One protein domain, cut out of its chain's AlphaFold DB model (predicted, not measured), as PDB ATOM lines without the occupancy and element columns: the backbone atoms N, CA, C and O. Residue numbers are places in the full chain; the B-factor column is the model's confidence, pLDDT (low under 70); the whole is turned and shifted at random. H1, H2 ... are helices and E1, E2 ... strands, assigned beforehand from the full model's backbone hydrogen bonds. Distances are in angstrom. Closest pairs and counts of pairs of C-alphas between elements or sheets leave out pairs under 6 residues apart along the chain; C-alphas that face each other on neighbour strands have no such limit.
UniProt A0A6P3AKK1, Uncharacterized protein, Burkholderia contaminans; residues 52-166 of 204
ATOM      1  N   SER A  52     -30.787 -19.822  18.485       77.94
ATOM      2  CA  SER A  52     -29.642 -18.987  18.125       77.94
ATOM      3  C   SER A  52     -29.398 -17.967  19.253       77.94
ATOM      4  O   SER A  52     -30.366 -17.348  19.695       77.94
ATOM      5  N   PRO A  53     -28.151 -17.753  19.722       77.00
ATOM      6  CA  PRO A  53     -27.850 -16.892  20.878       77.00
ATOM      7  C   PRO A  53     -28.368 -15.455  20.765       77.00
ATOM      8  O   PRO A  53     -28.411 -14.713  21.741       77.00
ATOM      9  N   GLN A  54     -28.707 -15.052  19.546       78.25
ATOM     10  CA  GLN A  54     -29.176 -13.725  19.200       78.25
ATOM     11  C   GLN A  54     -30.706 -13.607  19.302       78.25
ATOM     12  O   GLN A  54     -31.217 -12.494  19.297       78.25
ATOM     13  N   VAL A  55     -31.433 -14.726  19.404       84.88
ATOM     14  CA  VAL A  55     -32.897 -14.793  19.478       84.88
ATOM     15  C   VAL A  55     -33.338 -14.891  20.934       84.88
ATOM     16  O   VAL A  55     -32.951 -15.803  21.658       84.88
ATOM     17  N   THR A  56     -34.203 -13.976  21.361       87.69
ATOM     18  CA  THR A  56     -34.756 -13.952  22.725       87.69
ATOM     19  C   THR A  56     -36.168 -14.528  22.786       87.69
ATOM     20  O   THR A  56     -36.572 -15.093  23.811       87.69
ATOM     21  N   ARG A  57     -36.927 -14.412  21.691       90.12
ATOM     22  CA  ARG A  57     -38.307 -14.888  21.592       90.12
ATOM     23  C   ARG A  57     -38.678 -15.212  20.151       90.12
ATOM     24  O   ARG A  57     -38.342 -14.463  19.245       90.12
ATOM     25  N   ILE A  58     -39.435 -16.283  19.976       91.50
ATOM     26  CA  ILE A  58     -40.134 -16.644  18.747       91.50
ATOM     27  C   ILE A  58     -41.619 -16.743  19.105       91.50
ATOM     28  O   ILE A  58     -41.976 -17.433  20.058       91.50
ATOM     29  N   ASP A  59     -42.478 -16.029  18.390       92.12
ATOM     30  CA  ASP A  59     -43.926 -16.007  18.596       92.12
ATOM     31  C   ASP A  59     -44.618 -16.340  17.277       92.12
ATOM     32  O   ASP A  59     -44.601 -15.530  16.354       92.12
ATOM     33  N   CYS A  60     -45.162 -17.549  17.165       91.19
ATOM     34  CA  CYS A  60     -45.719 -18.049  15.917       91.19
ATOM     35  C   CYS A  60     -47.225 -18.258  15.976       91.19
ATOM     36  O   CYS A  60     -47.774 -18.684  16.994       91.19
ATOM     37  N   TYR A  61     -47.861 -18.051  14.829       90.19
ATOM     38  CA  TYR A  61     -49.269 -18.316  14.577       90.19
ATOM     39  C   TYR A  61     -49.465 -18.886  13.169       90.19
ATOM     40  O   TYR A  61     -48.577 -18.821  12.313       90.19
ATOM     41  N   VAL A  62     -50.641 -19.464  12.937       88.38
ATOM     42  CA  VAL A  62     -51.013 -20.023  11.636       88.38
ATOM     43  C   VAL A  62     -51.824 -19.010  10.836       88.38
ATOM     44  O   VAL A  62     -52.857 -18.523  11.293       88.38
ATOM     45  N   ASP A  63     -51.350 -18.706   9.632       85.88
ATOM     46  CA  ASP A  63     -52.019 -17.862   8.645       85.88
ATOM     47  C   ASP A  63     -52.524 -18.729   7.484       85.88
ATOM     48  O   ASP A  63     -51.734 -19.217   6.669       85.88
ATOM     49  N   THR A  64     -53.841 -18.926   7.413       82.06
ATOM     50  CA  THR A  64     -54.526 -19.586   6.292       82.06
ATOM     51  C   THR A  64     -54.859 -18.537   5.235       82.06
ATOM     52  O   THR A  64     -55.986 -18.052   5.110       82.06
ATOM     53  N   GLY A  65     -53.831 -18.102   4.507       72.00
ATOM     54  CA  GLY A  65     -53.989 -17.153   3.413       72.00
ATOM     55  C   GLY A  65     -54.562 -17.820   2.160       72.00
ATOM     56  O   GLY A  65     -54.404 -19.016   1.948       72.00
ATOM     57  N   TRP A  66     -55.141 -17.028   1.250       66.56
ATOM     58  CA  TRP A  66     -55.760 -17.543   0.011       66.56
ATOM     59  C   TRP A  66     -54.815 -18.418  -0.844       66.56
ATOM     60  O   TRP A  66     -55.256 -19.335  -1.527       66.56
ATOM     61  N   LEU A  67     -53.506 -18.152  -0.824       73.38
ATOM     62  CA  LEU A  67     -52.547 -18.861  -1.680       73.38
ATOM     63  C   LEU A  67     -51.897 -20.081  -1.025       73.38
ATOM     64  O   LEU A  67     -51.475 -20.983  -1.745       73.38
ATOM     65  N   ALA A  68     -51.729 -20.070   0.298       78.69
ATOM     66  CA  ALA A  68     -51.052 -21.132   1.029       78.69
ATOM     67  C   ALA A  68     -51.181 -20.933   2.539       78.69
ATOM     68  O   ALA A  68     -51.078 -19.802   3.024       78.69
ATOM     69  N   ASP A  69     -51.234 -22.053   3.251       84.25
ATOM     70  CA  ASP A  69     -51.134 -22.088   4.702       84.25
ATOM     71  C   ASP A  69     -49.691 -21.889   5.146       84.25
ATOM     72  O   ASP A  69     -48.753 -22.533   4.647       84.25
ATOM     73  N   ARG A  70     -49.500 -20.974   6.094       86.31
ATOM     74  CA  ARG A  70     -48.181 -20.574   6.568       86.31
ATOM     75  C   ARG A  70     -48.121 -20.546   8.082       86.31
ATOM     76  O   ARG A  70     -49.050 -20.111   8.749       86.31
ATOM     77  N   LEU A  71     -46.975 -20.954   8.603       88.06
ATOM     78  CA  LEU A  71     -46.560 -20.652   9.958       88.06
ATOM     79  C   LEU A  71     -45.786 -19.342   9.888       88.06
ATOM     80  O   LEU A  71     -44.739 -19.263   9.233       88.06
ATOM     81  N   VAL A  72     -46.335 -18.316  10.522       89.06
ATOM     82  CA  VAL A  72     -45.743 -16.984  10.592       89.06
ATOM     83  C   VAL A  72     -45.196 -16.799  11.995       89.06
ATOM     84  O   VAL A  72     -45.920 -17.026  12.957       89.06
ATOM     85  N   CYS A  73     -43.924 -16.428  12.106       89.94
ATOM     86  CA  CYS A  73     -43.205 -16.292  13.363       89.94
ATOM     87  C   CYS A  73     -42.596 -14.899  13.490       89.94
ATOM     88  O   CYS A  73     -41.729 -14.527  12.701       89.94
ATOM     89  N   ASP A  74     -42.991 -14.165  14.522       89.81
ATOM     90  CA  ASP A  74     -42.319 -12.949  14.951       89.81
ATOM     91  C   ASP A  74     -41.130 -13.312  15.840       89.81
ATOM     92  O   ASP A  74     -41.279 -13.923  16.901       89.81
ATOM     93  N   VAL A  75     -39.934 -12.936  15.406       88.12
ATOM     94  CA  VAL A  75     -38.675 -13.239  16.079       88.12
ATOM     95  C   VAL A  75     -38.147 -11.969  16.713       88.12
ATOM     96  O   VAL A  75     -37.868 -11.006  16.006       88.12
ATOM     97  N   ALA A  76     -37.994 -11.968  18.034       87.75
ATOM     98  CA  ALA A  76     -37.332 -10.900  18.766       87.75
ATOM     99  C   ALA A  76     -35.863 -11.246  19.017       87.75
ATOM    100  O   ALA A  76     -35.535 -12.367  19.423       87.75
ATOM    101  N   MET A  77     -34.995 -10.261  18.813       83.56
ATOM    102  CA  MET A  77     -33.548 -10.392  18.969       83.56
ATOM    103  C   MET A  77     -33.069  -9.794  20.294       83.56
ATOM    104  O   MET A  77     -33.814  -9.092  20.977       83.56
ATOM    105  N   SER A  78     -31.832 -10.089  20.694       76.94
ATOM    106  CA  SER A  78     -31.184  -9.407  21.815       76.94
ATOM    107  C   SER A  78     -30.730  -7.997  21.415       76.94
ATOM    108  O   SER A  78     -30.260  -7.761  20.297       76.94
ATOM    109  N   ASP A  79     -30.847  -7.047  22.348       65.19
ATOM    110  CA  ASP A  79     -30.543  -5.622  22.123       65.19
ATOM    111  C   ASP A  79     -29.090  -5.372  21.677       65.19
ATOM    112  O   ASP A  79     -28.810  -4.420  20.945       65.19
ATOM    113  N   GLU A  80     -28.157  -6.239  22.079       60.22
ATOM    114  CA  GLU A  80     -26.733  -6.156  21.720       60.22
ATOM    115  C   GLU A  80     -26.498  -6.336  20.211       60.22
ATOM    116  O   GLU A  80     -25.592  -5.716  19.652       60.22
ATOM    117  N   GLN A  81     -27.363  -7.101  19.536       54.94
ATOM    118  CA  GLN A  81     -27.258  -7.410  18.108       54.94
ATOM    119  C   GLN A  81     -28.294  -6.669  17.238       54.94
ATOM    120  O   GLN A  81     -28.159  -6.625  16.019       54.94
ATOM    121  N   SER A  82     -29.307  -6.041  17.847       53.00
ATOM    122  CA  SER A  82     -30.450  -5.383  17.180       53.00
ATOM    123  C   SER A  82     -30.117  -4.058  16.461       53.00
ATOM    124  O   SER A  82     -30.974  -3.448  15.824       53.00
ATOM    125  N   ARG A  83     -28.862  -3.586  16.492       49.50
ATOM    126  CA  ARG A  83     -28.493  -2.218  16.063       49.50
ATOM    127  C   ARG A  83     -28.747  -1.852  14.588       49.50
ATOM    128  O   ARG A  83     -28.541  -0.686  14.255       49.50
ATOM    129  N   LYS A  84     -29.178  -2.769  13.712       47.38
ATOM    130  CA  LYS A  84     -29.433  -2.463  12.288       47.38
ATOM    131  C   LYS A  84     -30.876  -2.671  11.801       47.38
ATOM    132  O   LYS A  84     -31.322  -1.830  11.032       47.38
ATOM    133  N   ASP A  85     -31.622  -3.669  12.285       46.69
ATOM    134  CA  ASP A  85     -32.918  -4.066  11.690       46.69
ATOM    135  C   ASP A  85     -34.038  -4.266  12.727       46.69
ATOM    136  O   ASP A  85     -34.711  -5.290  12.764       46.69
ATOM    137  N   GLY A  86     -34.246  -3.279  13.605       53.97
ATOM    138  CA  GLY A  86     -35.308  -3.327  14.617       53.97
ATOM    139  C   GLY A  86     -35.153  -4.473  15.639       53.97
ATOM    140  O   GLY A  86     -34.289  -5.343  15.517       53.97
ATOM    141  N   PRO A  87     -35.953  -4.483  16.714       64.38
ATOM    142  CA  PRO A  87     -35.888  -5.545  17.719       64.38
ATOM    143  C   PRO A  87     -36.579  -6.834  17.262       64.38
ATOM    144  O   PRO A  87     -36.424  -7.864  17.914       64.38
ATOM    145  N   THR A  88     -37.359  -6.784  16.176       77.31
ATOM    146  CA  THR A  88     -38.229  -7.879  15.738       77.31
ATOM    147  C   THR A  88     -38.316  -7.987  14.219       77.31
ATOM    148  O   THR A  88     -38.519  -6.968  13.556       77.31
ATOM    149  N   PHE A  89     -38.283  -9.207  13.683       79.62
ATOM    150  CA  PHE A  89     -38.551  -9.504  12.271       79.62
ATOM    151  C   PHE A  89     -39.518 -10.683  12.121       79.62
ATOM    152  O   PHE A  89     -39.728 -11.445  13.058       79.62
ATOM    153  N   GLU A  90     -40.110 -10.832  10.937       87.25
ATOM    154  CA  GLU A  90     -41.096 -11.873  10.643       87.25
ATOM    155  C   GLU A  90     -40.489 -12.962   9.745       87.25
ATOM    156  O   GLU A  90     -39.888 -12.669   8.708       87.25
ATOM    157  N   VAL A  91     -40.677 -14.226  10.119       83.38
ATOM    158  CA  VAL A  91     -40.308 -15.409   9.331       83.38
ATOM    159  C   VAL A  91     -41.578 -16.123   8.894       83.38
ATOM    160  O   VAL A  91     -42.449 -16.409   9.710       83.38
ATOM    161  N   ARG A  92     -41.683 -16.451   7.604       85.38
ATOM    162  CA  ARG A  92     -42.811 -17.209   7.046       85.38
ATOM    163  C   ARG A  92     -42.326 -18.554   6.527       85.38
ATOM    164  O   ARG A  92     -41.447 -18.593   5.670       85.38
ATOM    165  N   SER A  93     -42.941 -19.639   6.984       83.00
ATOM    166  CA  SER A  93     -42.709 -20.988   6.457       83.00
ATOM    167  C   SER A  93     -44.020 -21.633   6.014       83.00
ATOM    168  O   SER A  93     -45.077 -21.362   6.576       83.00
ATOM    169  N   TYR A  94     -43.979 -22.464   4.974       82.19
ATOM    170  CA  TYR A  94     -45.166 -23.168   4.482       82.19
ATOM    171  C   TYR A  94     -45.564 -24.286   5.443       82.19
ATOM    172  O   TYR A  94     -44.697 -25.044   5.869       82.19
ATOM    173  N   LEU A  95     -46.854 -24.413   5.774       73.19
ATOM    174  CA  LEU A  95     -47.368 -25.502   6.619       73.19
ATOM    175  C   LEU A  95     -47.603 -26.797   5.842       73.19
ATOM    176  O   LEU A  95     -47.390 -27.865   6.410       73.19
ATOM    177  N   GLY A  96     -47.949 -26.692   4.560       63.41
ATOM    178  CA  GLY A  96     -48.095 -27.825   3.649       63.41
ATOM    179  C   GLY A  96     -46.787 -28.263   2.969       63.41
ATOM    180  O   GLY A  96     -45.742 -27.638   3.180       63.41
ATOM    181  N   PRO A  97     -46.848 -29.312   2.126       51.56
ATOM    182  CA  PRO A  97     -45.693 -29.854   1.420       51.56
ATOM    183  C   PRO A  97     -45.019 -28.781   0.566       51.56
ATOM    184  O   PRO A  97     -45.556 -28.319  -0.446       51.56
ATOM    185  N   SER A  98     -43.820 -28.364   0.962       42.28
ATOM    186  CA  SER A  98     -43.013 -27.442   0.175       42.28
ATOM    187  C   SER A  98     -42.213 -28.231  -0.859       42.28
ATOM    188  O   SER A  98     -41.142 -28.740  -0.556       42.28
ATOM    189  N   GLY A  99     -42.735 -28.307  -2.087       32.97
ATOM    190  CA  GLY A  99     -41.971 -28.575  -3.310       32.97
ATOM    191  C   GLY A  99     -41.182 -29.893  -3.375       32.97
ATOM    192  O   GLY A  99     -40.068 -29.985  -2.882       32.97
ATOM    193  N   MET A 100     -41.702 -30.874  -4.123       26.20
ATOM    194  CA  MET A 100     -40.958 -32.012  -4.710       26.20
ATOM    195  C   MET A 100     -39.965 -32.774  -3.797       26.20
ATOM    196  O   MET A 100     -39.034 -33.400  -4.304       26.20
ATOM    197  N   ARG A 101     -40.145 -32.789  -2.471       37.72
ATOM    198  CA  ARG A 101     -39.428 -33.717  -1.585       37.72
ATOM    199  C   ARG A 101     -40.388 -34.806  -1.103       37.72
ATOM    200  O   ARG A 101     -41.363 -34.495  -0.433       37.72
ATOM    201  N   PRO A 102     -40.149 -36.084  -1.444       34.88
ATOM    202  CA  PRO A 102     -40.890 -37.186  -0.857       34.88
ATOM    203  C   PRO A 102     -40.317 -37.437   0.540       34.88
ATOM    204  O   PRO A 102     -39.252 -38.033   0.691       34.88
ATOM    205  N   GLY A 103     -41.006 -36.934   1.557       46.50
ATOM    206  CA  GLY A 103     -40.759 -37.244   2.961       46.50
ATOM    207  C   GLY A 103     -42.032 -37.754   3.634       46.50
ATOM    208  O   GLY A 103     -43.136 -37.562   3.126       46.50
ATOM    209  N   SER A 104     -41.884 -38.396   4.793       48.97
ATOM    210  CA  SER A 104     -42.970 -38.599   5.757       48.97
ATOM    211  C   SER A 104     -43.314 -37.247   6.395       48.97
ATOM    212  O   SER A 104     -42.915 -36.966   7.524       48.97
ATOM    213  N   GLU A 105     -43.920 -36.352   5.620       66.25
ATOM    214  CA  GLU A 105     -44.214 -34.991   6.062       66.25
ATOM    215  C   GLU A 105     -45.433 -34.996   6.987       66.25
ATOM    216  O   GLU A 105     -46.479 -35.561   6.665       66.25
ATOM    217  N   TRP A 106     -45.273 -34.385   8.162       70.06
ATOM    218  CA  TRP A 106     -46.367 -34.164   9.099       70.06
ATOM    219  C   TRP A 106     -47.377 -33.204   8.463       70.06
ATOM    220  O   TRP A 106     -47.018 -32.089   8.075       70.06
ATOM    221  N   LEU A 107     -48.625 -33.646   8.321       76.12
ATOM    222  CA  LEU A 107     -49.706 -32.844   7.757       76.12
ATOM    223  C   LEU A 107     -50.445 -32.143   8.892       76.12
ATOM    224  O   LEU A 107     -50.985 -32.798   9.777       76.12
ATOM    225  N   PHE A 108     -50.478 -30.816   8.841       81.00
ATOM    226  CA  PHE A 108     -51.203 -30.001   9.807       81.00
ATOM    227  C   PHE A 108     -52.595 -29.664   9.279       81.00
ATOM    228  O   PHE A 108     -52.738 -29.254   8.126       81.00
ATOM    229  N   ASP A 109     -53.605 -29.759  10.141       83.75
ATOM    230  CA  ASP A 109     -54.907 -29.145   9.887       83.75
ATOM    231  C   ASP A 109     -54.794 -27.630  10.130       83.75
ATOM    232  O   ASP A 109     -54.984 -27.126  11.241       83.75
ATOM    233  N   ALA A 110     -54.373 -26.907   9.089       83.88
ATOM    234  CA  ALA A 110     -54.121 -25.473   9.163       83.88
ATOM    235  C   ALA A 110     -55.390 -24.670   9.481       83.88
ATOM    236  O   ALA A 110     -55.308 -23.686  10.213       83.88
ATOM    237  N   GLU A 111     -56.548 -25.116   8.992       82.44
ATOM    238  CA  GLU A 111     -57.843 -24.498   9.285       82.44
ATOM    239  C   GLU A 111     -58.189 -24.667  10.768       82.44
ATOM    240  O   GLU A 111     -58.497 -23.687  11.447       82.44
ATOM    241  N   ALA A 112     -58.017 -25.869  11.332       83.62
ATOM    242  CA  ALA A 112     -58.223 -26.082  12.763       83.62
ATOM    243  C   ALA A 112     -57.258 -25.281  13.644       83.62
ATOM    244  O   ALA A 112     -57.670 -24.734  14.674       83.62
ATOM    245  N   LEU A 113     -55.991 -25.174  13.243       85.94
ATOM    246  CA  LEU A 113     -54.999 -24.349  13.934       85.94
ATOM    247  C   LEU A 113     -55.361 -22.859  13.865       85.94
ATOM    248  O   LEU A 113     -55.288 -22.165  14.877       85.94
ATOM    249  N   HIS A 114     -55.790 -22.369  12.705       85.25
ATOM    250  CA  HIS A 114     -56.177 -20.975  12.515       85.25
ATOM    251  C   HIS A 114     -57.436 -20.609  13.306       85.25
ATOM    252  O   HIS A 114     -57.427 -19.662  14.095       85.25
ATOM    253  N   ASP A 115     -58.497 -21.406  13.176       83.31
ATOM    254  CA  ASP A 115     -59.774 -21.185  13.854       83.31
ATOM    255  C   ASP A 115     -59.653 -21.258  15.380       83.31
ATOM    256  O   ASP A 115     -60.314 -20.510  16.106       83.31
ATOM    257  N   SER A 116     -58.816 -22.173  15.882       81.81
ATOM    258  CA  SER A 116     -58.525 -22.292  17.316       81.81
ATOM    259  C   SER A 116     -57.600 -21.190  17.831       81.81
ATOM    260  O   SER A 116     -57.287 -21.172  19.021       81.81
ATOM    261  N   LYS A 117     -57.180 -20.268  16.953       86.75
ATOM    262  CA  LYS A 117     -56.214 -19.202  17.227       86.75
ATOM    263  C   LYS A 117     -54.917 -19.749  17.808       86.75
ATOM    264  O   LYS A 117     -54.337 -19.143  18.710       86.75
ATOM    265  N   PHE A 118     -54.472 -20.895  17.295       88.25
ATOM    266  CA  PHE A 118     -53.244 -21.528  17.738       88.25
ATOM    267  C   PHE A 118     -52.096 -20.521  17.739       88.25
ATOM    268  O   PHE A 118     -51.831 -19.837  16.745       88.25
ATOM    269  N   ARG A 119     -51.393 -20.454  18.868       91.31
ATOM    270  CA  ARG A 119     -50.241 -19.581  19.042       91.31
ATOM    271  C   ARG A 119     -49.212 -20.252  19.923       91.31
ATOM    272  O   ARG A 119     -49.540 -20.735  21.007       91.31
ATOM    273  N   ILE A 120     -47.959 -20.228  19.495       91.81
ATOM    274  CA  ILE A 120     -46.843 -20.782  20.254       91.81
ATOM    275  C   ILE A 120     -45.771 -19.726  20.468       91.81
ATOM    276  O   ILE A 120     -45.317 -19.073  19.535       91.81
ATOM    277  N   VAL A 121     -45.361 -19.563  21.722       92.75
ATOM    278  CA  VAL A 121     -44.322 -18.622  22.126       92.75
ATOM    279  C   VAL A 121     -43.180 -19.399  22.751       92.75
ATOM    280  O   VAL A 121     -43.329 -19.978  23.828       92.75
ATOM    281  N   ILE A 122     -42.032 -19.380  22.088       92.38
ATOM    282  CA  ILE A 122     -40.785 -19.983  22.545       92.38
ATOM    283  C   ILE A 122     -39.877 -18.836  22.971       92.38
ATOM    284  O   ILE A 122     -39.418 -18.052  22.146       92.38
ATOM    285  N   ALA A 123     -39.645 -18.696  24.270       91.06
ATOM    286  CA  ALA A 123     -38.779 -17.657  24.809       91.06
ATOM    287  C   ALA A 123     -37.561 -18.290  25.472       91.06
ATOM    288  O   ALA A 123     -37.703 -19.272  26.198       91.06
ATOM    289  N   GLN A 124     -36.386 -17.696  25.290       85.75
ATOM    290  CA  GLN A 124     -35.175 -18.085  26.008       85.75
ATOM    291  C   GLN A 124     -34.724 -16.922  26.900       85.75
ATOM    292  O   GLN A 124     -33.771 -16.215  26.575       85.75
ATOM    293  N   PRO A 125     -35.430 -16.658  28.020       72.00
ATOM    294  CA  PRO A 125     -35.001 -15.636  28.960       72.00
ATOM    295  C   PRO A 125     -33.655 -16.026  29.574       72.00
ATOM    296  O   PRO A 125     -33.416 -17.192  29.898       72.00
ATOM    297  N   ALA A 126     -32.785 -15.041  29.783       64.75
ATOM    298  CA  ALA A 126     -31.567 -15.264  30.545       64.75
ATOM    299  C   ALA A 126     -31.918 -15.775  31.963       64.75
ATOM    300  O   ALA A 126     -32.799 -15.197  32.610       64.75
ATOM    301  N   PRO A 127     -31.250 -16.824  32.477       58.66
ATOM    302  CA  PRO A 127     -30.218 -17.641  31.831       58.66
ATOM    303  C   PRO A 127     -30.803 -18.834  31.037       58.66
ATOM    304  O   PRO A 127     -31.420 -19.713  31.627       58.66
ATOM    305  N   ALA A 128     -30.558 -18.858  29.717       68.38
ATOM    306  CA  ALA A 128     -30.562 -19.964  28.734       68.38
ATOM    307  C   ALA A 128     -31.659 -21.060  28.727       68.38
ATOM    308  O   ALA A 128     -31.618 -21.916  27.843       68.38
ATOM    309  N   VAL A 129     -32.641 -21.075  29.625       79.31
ATOM    310  CA  VAL A 129     -33.681 -22.114  29.649       79.31
ATOM    311  C   VAL A 129     -34.829 -21.703  28.737       79.31
ATOM    312  O   VAL A 129     -35.491 -20.693  28.988       79.31
ATOM    313  N   ILE A 130     -35.082 -22.501  27.697       87.81
ATOM    314  CA  ILE A 130     -36.256 -22.330  26.839       87.81
ATOM    315  C   ILE A 130     -37.521 -22.484  27.683       87.81
ATOM    316  O   ILE A 130     -37.628 -23.370  28.523       87.81
ATOM    317  N   ARG A 131     -38.492 -21.607  27.452       90.00
ATOM    318  CA  ARG A 131     -39.839 -21.674  28.011       90.00
ATOM    319  C   ARG A 131     -40.828 -21.626  26.867       90.00
ATOM    320  O   ARG A 131     -40.823 -20.669  26.093       90.00
ATOM    321  N   VAL A 132     -41.695 -22.627  26.808       91.75
ATOM    322  CA  VAL A 132     -42.729 -22.726  25.782       91.75
ATOM    323  C   VAL A 132     -44.078 -22.378  26.395       91.75
ATOM    324  O   VAL A 132     -44.478 -22.913  27.433       91.75
ATOM    325  N   ARG A 133     -44.788 -21.451  25.759       92.75
ATOM    326  CA  ARG A 133     -46.186 -21.139  26.053       92.75
ATOM    327  C   ARG A 133     -47.013 -21.414  24.817       92.75
ATOM    328  O   ARG A 133     -46.574 -21.109  23.714       92.75
ATOM    329  N   VAL A 134     -48.200 -21.966  25.005       90.88
ATOM    330  CA  VAL A 134     -49.097 -22.321  23.912       90.88
ATOM    331  C   VAL A 134     -50.495 -21.841  24.241       90.88
ATOM    332  O   VAL A 134     -50.992 -22.022  25.352       90.88
ATOM    333  N   HIS A 135     -51.130 -21.225  23.258       90.50
ATOM    334  CA  HIS A 135     -52.571 -21.163  23.176       90.50
ATOM    335  C   HIS A 135     -53.010 -22.159  22.104       90.50
ATOM    336  O   HIS A 135     -52.586 -22.057  20.957       90.50
ATOM    337  N   ALA A 136     -53.805 -23.147  22.497       86.00
ATOM    338  CA  ALA A 136     -54.365 -24.143  21.600       86.00
ATOM    339  C   ALA A 136     -55.673 -24.667  22.194       86.00
ATOM    340  O   ALA A 136     -55.756 -24.898  23.406       86.00
ATOM    341  N   ASP A 137     -56.678 -24.876  21.350       84.31
ATOM    342  CA  ASP A 137     -57.842 -25.674  21.720       84.31
ATOM    343  C   ASP A 137     -57.431 -27.150  21.730       84.31
ATOM    344  O   ASP A 137     -57.266 -27.759  20.678       84.31
ATOM    345  N   GLN A 138     -57.260 -27.729  22.921       79.44
ATOM    346  CA  GLN A 138     -56.816 -29.121  23.080       79.44
ATOM    347  C   GLN A 138     -57.808 -30.147  22.513       79.44
ATOM    348  O   GLN A 138     -57.446 -31.307  22.340       79.44
ATOM    349  N   SER A 139     -59.054 -29.749  22.230       84.12
ATOM    350  CA  SER A 139     -60.014 -30.616  21.541       84.12
ATOM    351  C   SER A 139     -59.781 -30.684  20.028       84.12
ATOM    352  O   SER A 139     -60.298 -31.590  19.378       84.12
ATOM    353  N   ARG A 140     -58.994 -29.749  19.474       82.06
ATOM    354  CA  ARG A 140     -58.722 -29.614  18.034       82.06
ATOM    355  C   ARG A 140     -57.248 -29.748  17.666       82.06
ATOM    356  O   ARG A 140     -56.949 -30.182  16.564       82.06
ATOM    357  N   VAL A 141     -56.344 -29.366  18.564       84.06
ATOM    358  CA  VAL A 141     -54.897 -29.374  18.342       84.06
ATOM    359  C   VAL A 141     -54.262 -30.328  19.336       84.06
ATOM    360  O   VAL A 141     -54.332 -30.116  20.551       84.06
ATOM    361  N   SER A 142     -53.643 -31.384  18.816       87.75
ATOM    362  CA  SER A 142     -52.960 -32.365  19.650       87.75
ATOM    363  C   SER A 142     -51.660 -31.798  20.230       87.75
ATOM    364  O   SER A 142     -51.094 -30.813  19.748       87.75
ATOM    365  N   PHE A 143     -51.158 -32.442  21.284       88.94
ATOM    366  CA  PHE A 143     -49.833 -32.122  21.813       88.94
ATOM    367  C   PHE A 143     -48.735 -32.344  20.760       88.94
ATOM    368  O   PHE A 143     -47.818 -31.534  20.663       88.94
ATOM    369  N   GLU A 144     -48.848 -33.413  19.969       88.81
ATOM    370  CA  GLU A 144     -47.876 -33.774  18.932       88.81
ATOM    371  C   GLU A 144     -47.836 -32.723  17.816       88.81
ATOM    372  O   GLU A 144     -46.752 -32.311  17.409       88.81
ATOM    373  N   ASP A 145     -48.995 -32.201  17.397       87.38
ATOM    374  CA  ASP A 145     -49.060 -31.087  16.443       87.38
ATOM    375  C   ASP A 145     -48.358 -29.844  16.991       87.38
ATOM    376  O   ASP A 145     -47.569 -29.208  16.291       87.38
ATOM    377  N   ALA A 146     -48.609 -29.503  18.258       88.94
ATOM    378  CA  ALA A 146     -47.972 -28.359  18.900       88.94
ATOM    379  C   ALA A 146     -46.446 -28.540  19.021       88.94
ATOM    380  O   ALA A 146     -45.703 -27.579  18.815       88.94
ATOM    381  N   GLU A 147     -45.973 -29.753  19.322       90.44
ATOM    382  CA  GLU A 147     -44.547 -30.100  19.363       90.44
ATOM    383  C   GLU A 147     -43.902 -29.978  17.975       90.44
ATOM    384  O   GLU A 147     -42.875 -29.314  17.830       90.44
ATOM    385  N   HIS A 148     -44.528 -30.533  16.936       89.50
ATOM    386  CA  HIS A 148     -44.021 -30.451  15.568       89.50
ATOM    387  C   HIS A 148     -44.028 -29.020  15.012       89.50
ATOM    388  O   HIS A 148     -43.099 -28.634  14.300       89.50
ATOM    389  N   LEU A 149     -45.026 -28.200  15.358       88.50
ATOM    390  CA  LEU A 149     -45.044 -26.776  15.004       88.50
ATOM    391  C   LEU A 149     -43.939 -25.995  15.717       88.50
ATOM    392  O   LEU A 149     -43.327 -25.119  15.104       88.50
ATOM    393  N   ALA A 150     -43.661 -26.315  16.982       90.25
ATOM    394  CA  ALA A 150     -42.566 -25.714  17.735       90.25
ATOM    395  C   ALA A 150     -41.204 -26.026  17.098       90.25
ATOM    396  O   ALA A 150     -40.391 -25.123  16.909       90.25
ATOM    397  N   ASP A 151     -40.974 -27.286  16.720       89.62
ATOM    398  CA  ASP A 151     -39.749 -27.713  16.036       89.62
ATOM    399  C   ASP A 151     -39.598 -27.007  14.681       89.62
ATOM    400  O   ASP A 151     -38.575 -26.380  14.400       89.62
ATOM    401  N   LYS A 152     -40.674 -26.983  13.885       88.25
ATOM    402  CA  LYS A 152     -40.708 -26.290  12.592       88.25
ATOM    403  C   LYS A 152     -40.433 -24.792  12.721       88.25
ATOM    404  O   LYS A 152     -39.732 -24.234  11.878       88.25
ATOM    405  N   ALA A 153     -40.943 -24.146  13.771       89.31
ATOM    406  CA  ALA A 153     -40.658 -22.746  14.071       89.31
ATOM    407  C   ALA A 153     -39.164 -22.516  14.337       89.31
ATOM    408  O   ALA A 153     -38.565 -21.626  13.735       89.31
ATOM    409  N   VAL A 154     -38.550 -23.332  15.200       88.75
ATOM    410  CA  VAL A 154     -37.119 -23.223  15.520       88.75
ATOM    411  C   VAL A 154     -36.266 -23.430  14.266       88.75
ATOM    412  O   VAL A 154     -35.389 -22.612  13.990       88.75
ATOM    413  N   VAL A 155     -36.561 -24.463  13.471       88.00
ATOM    414  CA  VAL A 155     -35.840 -24.764  12.222       88.00
ATOM    415  C   VAL A 155     -35.981 -23.634  11.201       88.00
ATOM    416  O   VAL A 155     -34.986 -23.216  10.612       88.00
ATOM    417  N   ALA A 156     -37.192 -23.101  11.004       86.88
ATOM    418  CA  ALA A 156     -37.429 -22.019  10.049       86.88
ATOM    419  C   ALA A 156     -36.679 -20.733  10.427       86.88
ATOM    420  O   ALA A 156     -36.138 -20.052   9.553       86.88
ATOM    421  N   VAL A 157     -36.625 -20.402  11.721       86.00
ATOM    422  CA  VAL A 157     -35.890 -19.229  12.212       86.00
ATOM    423  C   VAL A 157     -34.379 -19.422  12.072       86.00
ATOM    424  O   VAL A 157     -33.697 -18.505  11.617       86.00
ATOM    425  N   ASP A 158     -33.853 -20.603  12.403       85.31
ATOM    426  CA  ASP A 158     -32.427 -20.906  12.230       85.31
ATOM    427  C   ASP A 158     -32.005 -20.841  10.753       85.31
ATOM    428  O   ASP A 158     -31.022 -20.182  10.402       85.31
ATOM    429  N   GLU A 159     -32.800 -21.428   9.853       85.12
ATOM    430  CA  GLU A 159     -32.547 -21.355   8.414       85.12
ATOM    431  C   GLU A 159     -32.607 -19.913   7.895       85.12
ATOM    432  O   GLU A 159     -31.739 -19.504   7.115       85.12
ATOM    433  N   TYR A 160     -33.584 -19.123   8.352       84.56
ATOM    434  CA  TYR A 160     -33.688 -17.714   7.986       84.56
ATOM    435  C   TYR A 160     -32.433 -16.935   8.392       84.56
ATOM    436  O   TYR A 160     -31.861 -16.234   7.554       84.56
ATOM    437  N   LEU A 161     -31.969 -17.098   9.635       81.75
ATOM    438  CA  LEU A 161     -30.768 -16.436  10.159       81.75
ATOM    439  C   LEU A 161     -29.483 -16.904   9.467       81.75
ATOM    440  O   LEU A 161     -28.542 -16.126   9.313       81.75
ATOM    441  N   ARG A 162     -29.435 -18.156   9.001       82.19
ATOM    442  CA  ARG A 162     -28.313 -18.670   8.203       82.19
ATOM    443  C   ARG A 162     -28.207 -17.971   6.843       82.19
ATOM    444  O   ARG A 162     -27.100 -17.789   6.338       82.19
ATOM    445  N   VAL A 163     -29.339 -17.610   6.238       79.62
ATOM    446  CA  VAL A 163     -29.395 -16.901   4.945       79.62
ATOM    447  C   VAL A 163     -29.275 -15.382   5.124       79.62
ATOM    448  O   VAL A 163     -28.692 -14.714   4.271       79.62
ATOM    449  N   HIS A 164     -29.758 -14.851   6.248       76.44
ATOM    450  CA  HIS A 164     -29.744 -13.430   6.598       76.44
ATOM    451  C   HIS A 164     -28.973 -13.223   7.909       76.44
ATOM    452  O   HIS A 164     -29.580 -12.974   8.953       76.44
ATOM    453  N   PRO A 165     -27.635 -13.366   7.893       70.56
ATOM    454  CA  PRO A 165     -26.841 -13.222   9.101       70.56
ATOM    455  C   PRO A 165     -26.993 -11.807   9.665       70.56
ATOM    456  O   PRO A 165     -26.684 -10.816   9.009       70.56
ATOM    457  N   THR A 166     -27.437 -11.731  10.914       63.09
ATOM    458  CA  THR A 166     -27.685 -10.486  11.655       63.09
ATOM    459  C   THR A 166     -26.413  -9.865  12.243       63.09
ATOM    460  O   THR A 166     -26.426  -8.729  12.709       63.09
TER     461      THR A 166
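Overview. This is residues 52 to 166 of the 204 residues of an uncharacterized protein of Burkholderia contaminans (UniProt A0A6P3AKK1). A twisted wall of five antiparallel strands has one long helix, H2, packed over one of its faces, while the other face is bare. The short helix H1 sits on the same face, by the end of E1, and the loop of residues 98 to 104 sticks out free of the body. The printed part has 115 residues, with named elements in the order E1, E2, E3, H1, E4, E5, H2, and the sheet's order is E3, E2, E1, E4, E5. The class is mixed, helices and strands, in two layers, that is, helices on one face of a sheet. The whole is compact, with a radius of gyration of the C-alphas of 14.5 A, and spans 39 by 32 by 25 A.

Arrangement. E1, residues 55 to 64, and E2, residues 69 to 77, form a hairpin with a tight link; N 59 and O 74 are 2.8 A apart, within hydrogen-bond range. E3, residues 88 to 94, forms a hairpin with E2, with N 91 and O 73 at 2.8 A. E1, E2 and E3 are a meander, each strand the antiparallel neighbour of the one before. H1, residues 110 to 115, is on the sheet at a height of 5.6 A and runs across the strands, at 86 degrees to E1 on the local plane. It only just lies over E1, on which 3 of its 6 C-alphas fall; the closest C-alphas are those of Val 62 and His 114, 5.3 A apart. E4, residues 119 to 123, is the antiparallel neighbour of E1, with N 60 and O 120 at 2.8 A. E5, residues 131 to 135, forms a hairpin with E4, with N 121 and O 133 at 2.8 A. E3 and E5 are the edge strands. H2, residues 143 to 163, is on the sheet, on the same face as H1 but apart from it. Its closest C-alphas to E3 are Ala 156 and Ser 93, 6.5 A apart, and to E4, Ala 150 and Ile 120, 7.0 A. In H1 and H2 every O i to N i+4 pair is within hydrogen-bond range.

Along the chain. E1 begins at C-alpha 55, (-32.897, -14.793, 19.478), and is 25.8 A long; E2 is 25.5 A and E3 20.2 A. H1 is 8.5 A long, E4 13.0 A and E5 13.6 A. H2 is 30.6 A long and ends at C-alpha 163, (-29.395, -16.901, 4.945).

Size, cuts and confidence. The C-alphas farthest apart, those of Arg 83 and Ser 139, are 42.8 A apart. The printed part has no cut. The link from E3 to H1, 15 residues, is long. The mean pLDDT of the printed part is 78.3; it is under 70 at residue 66, residues 79 to 87, 96 to 105 and 126 to 128, and residue 166.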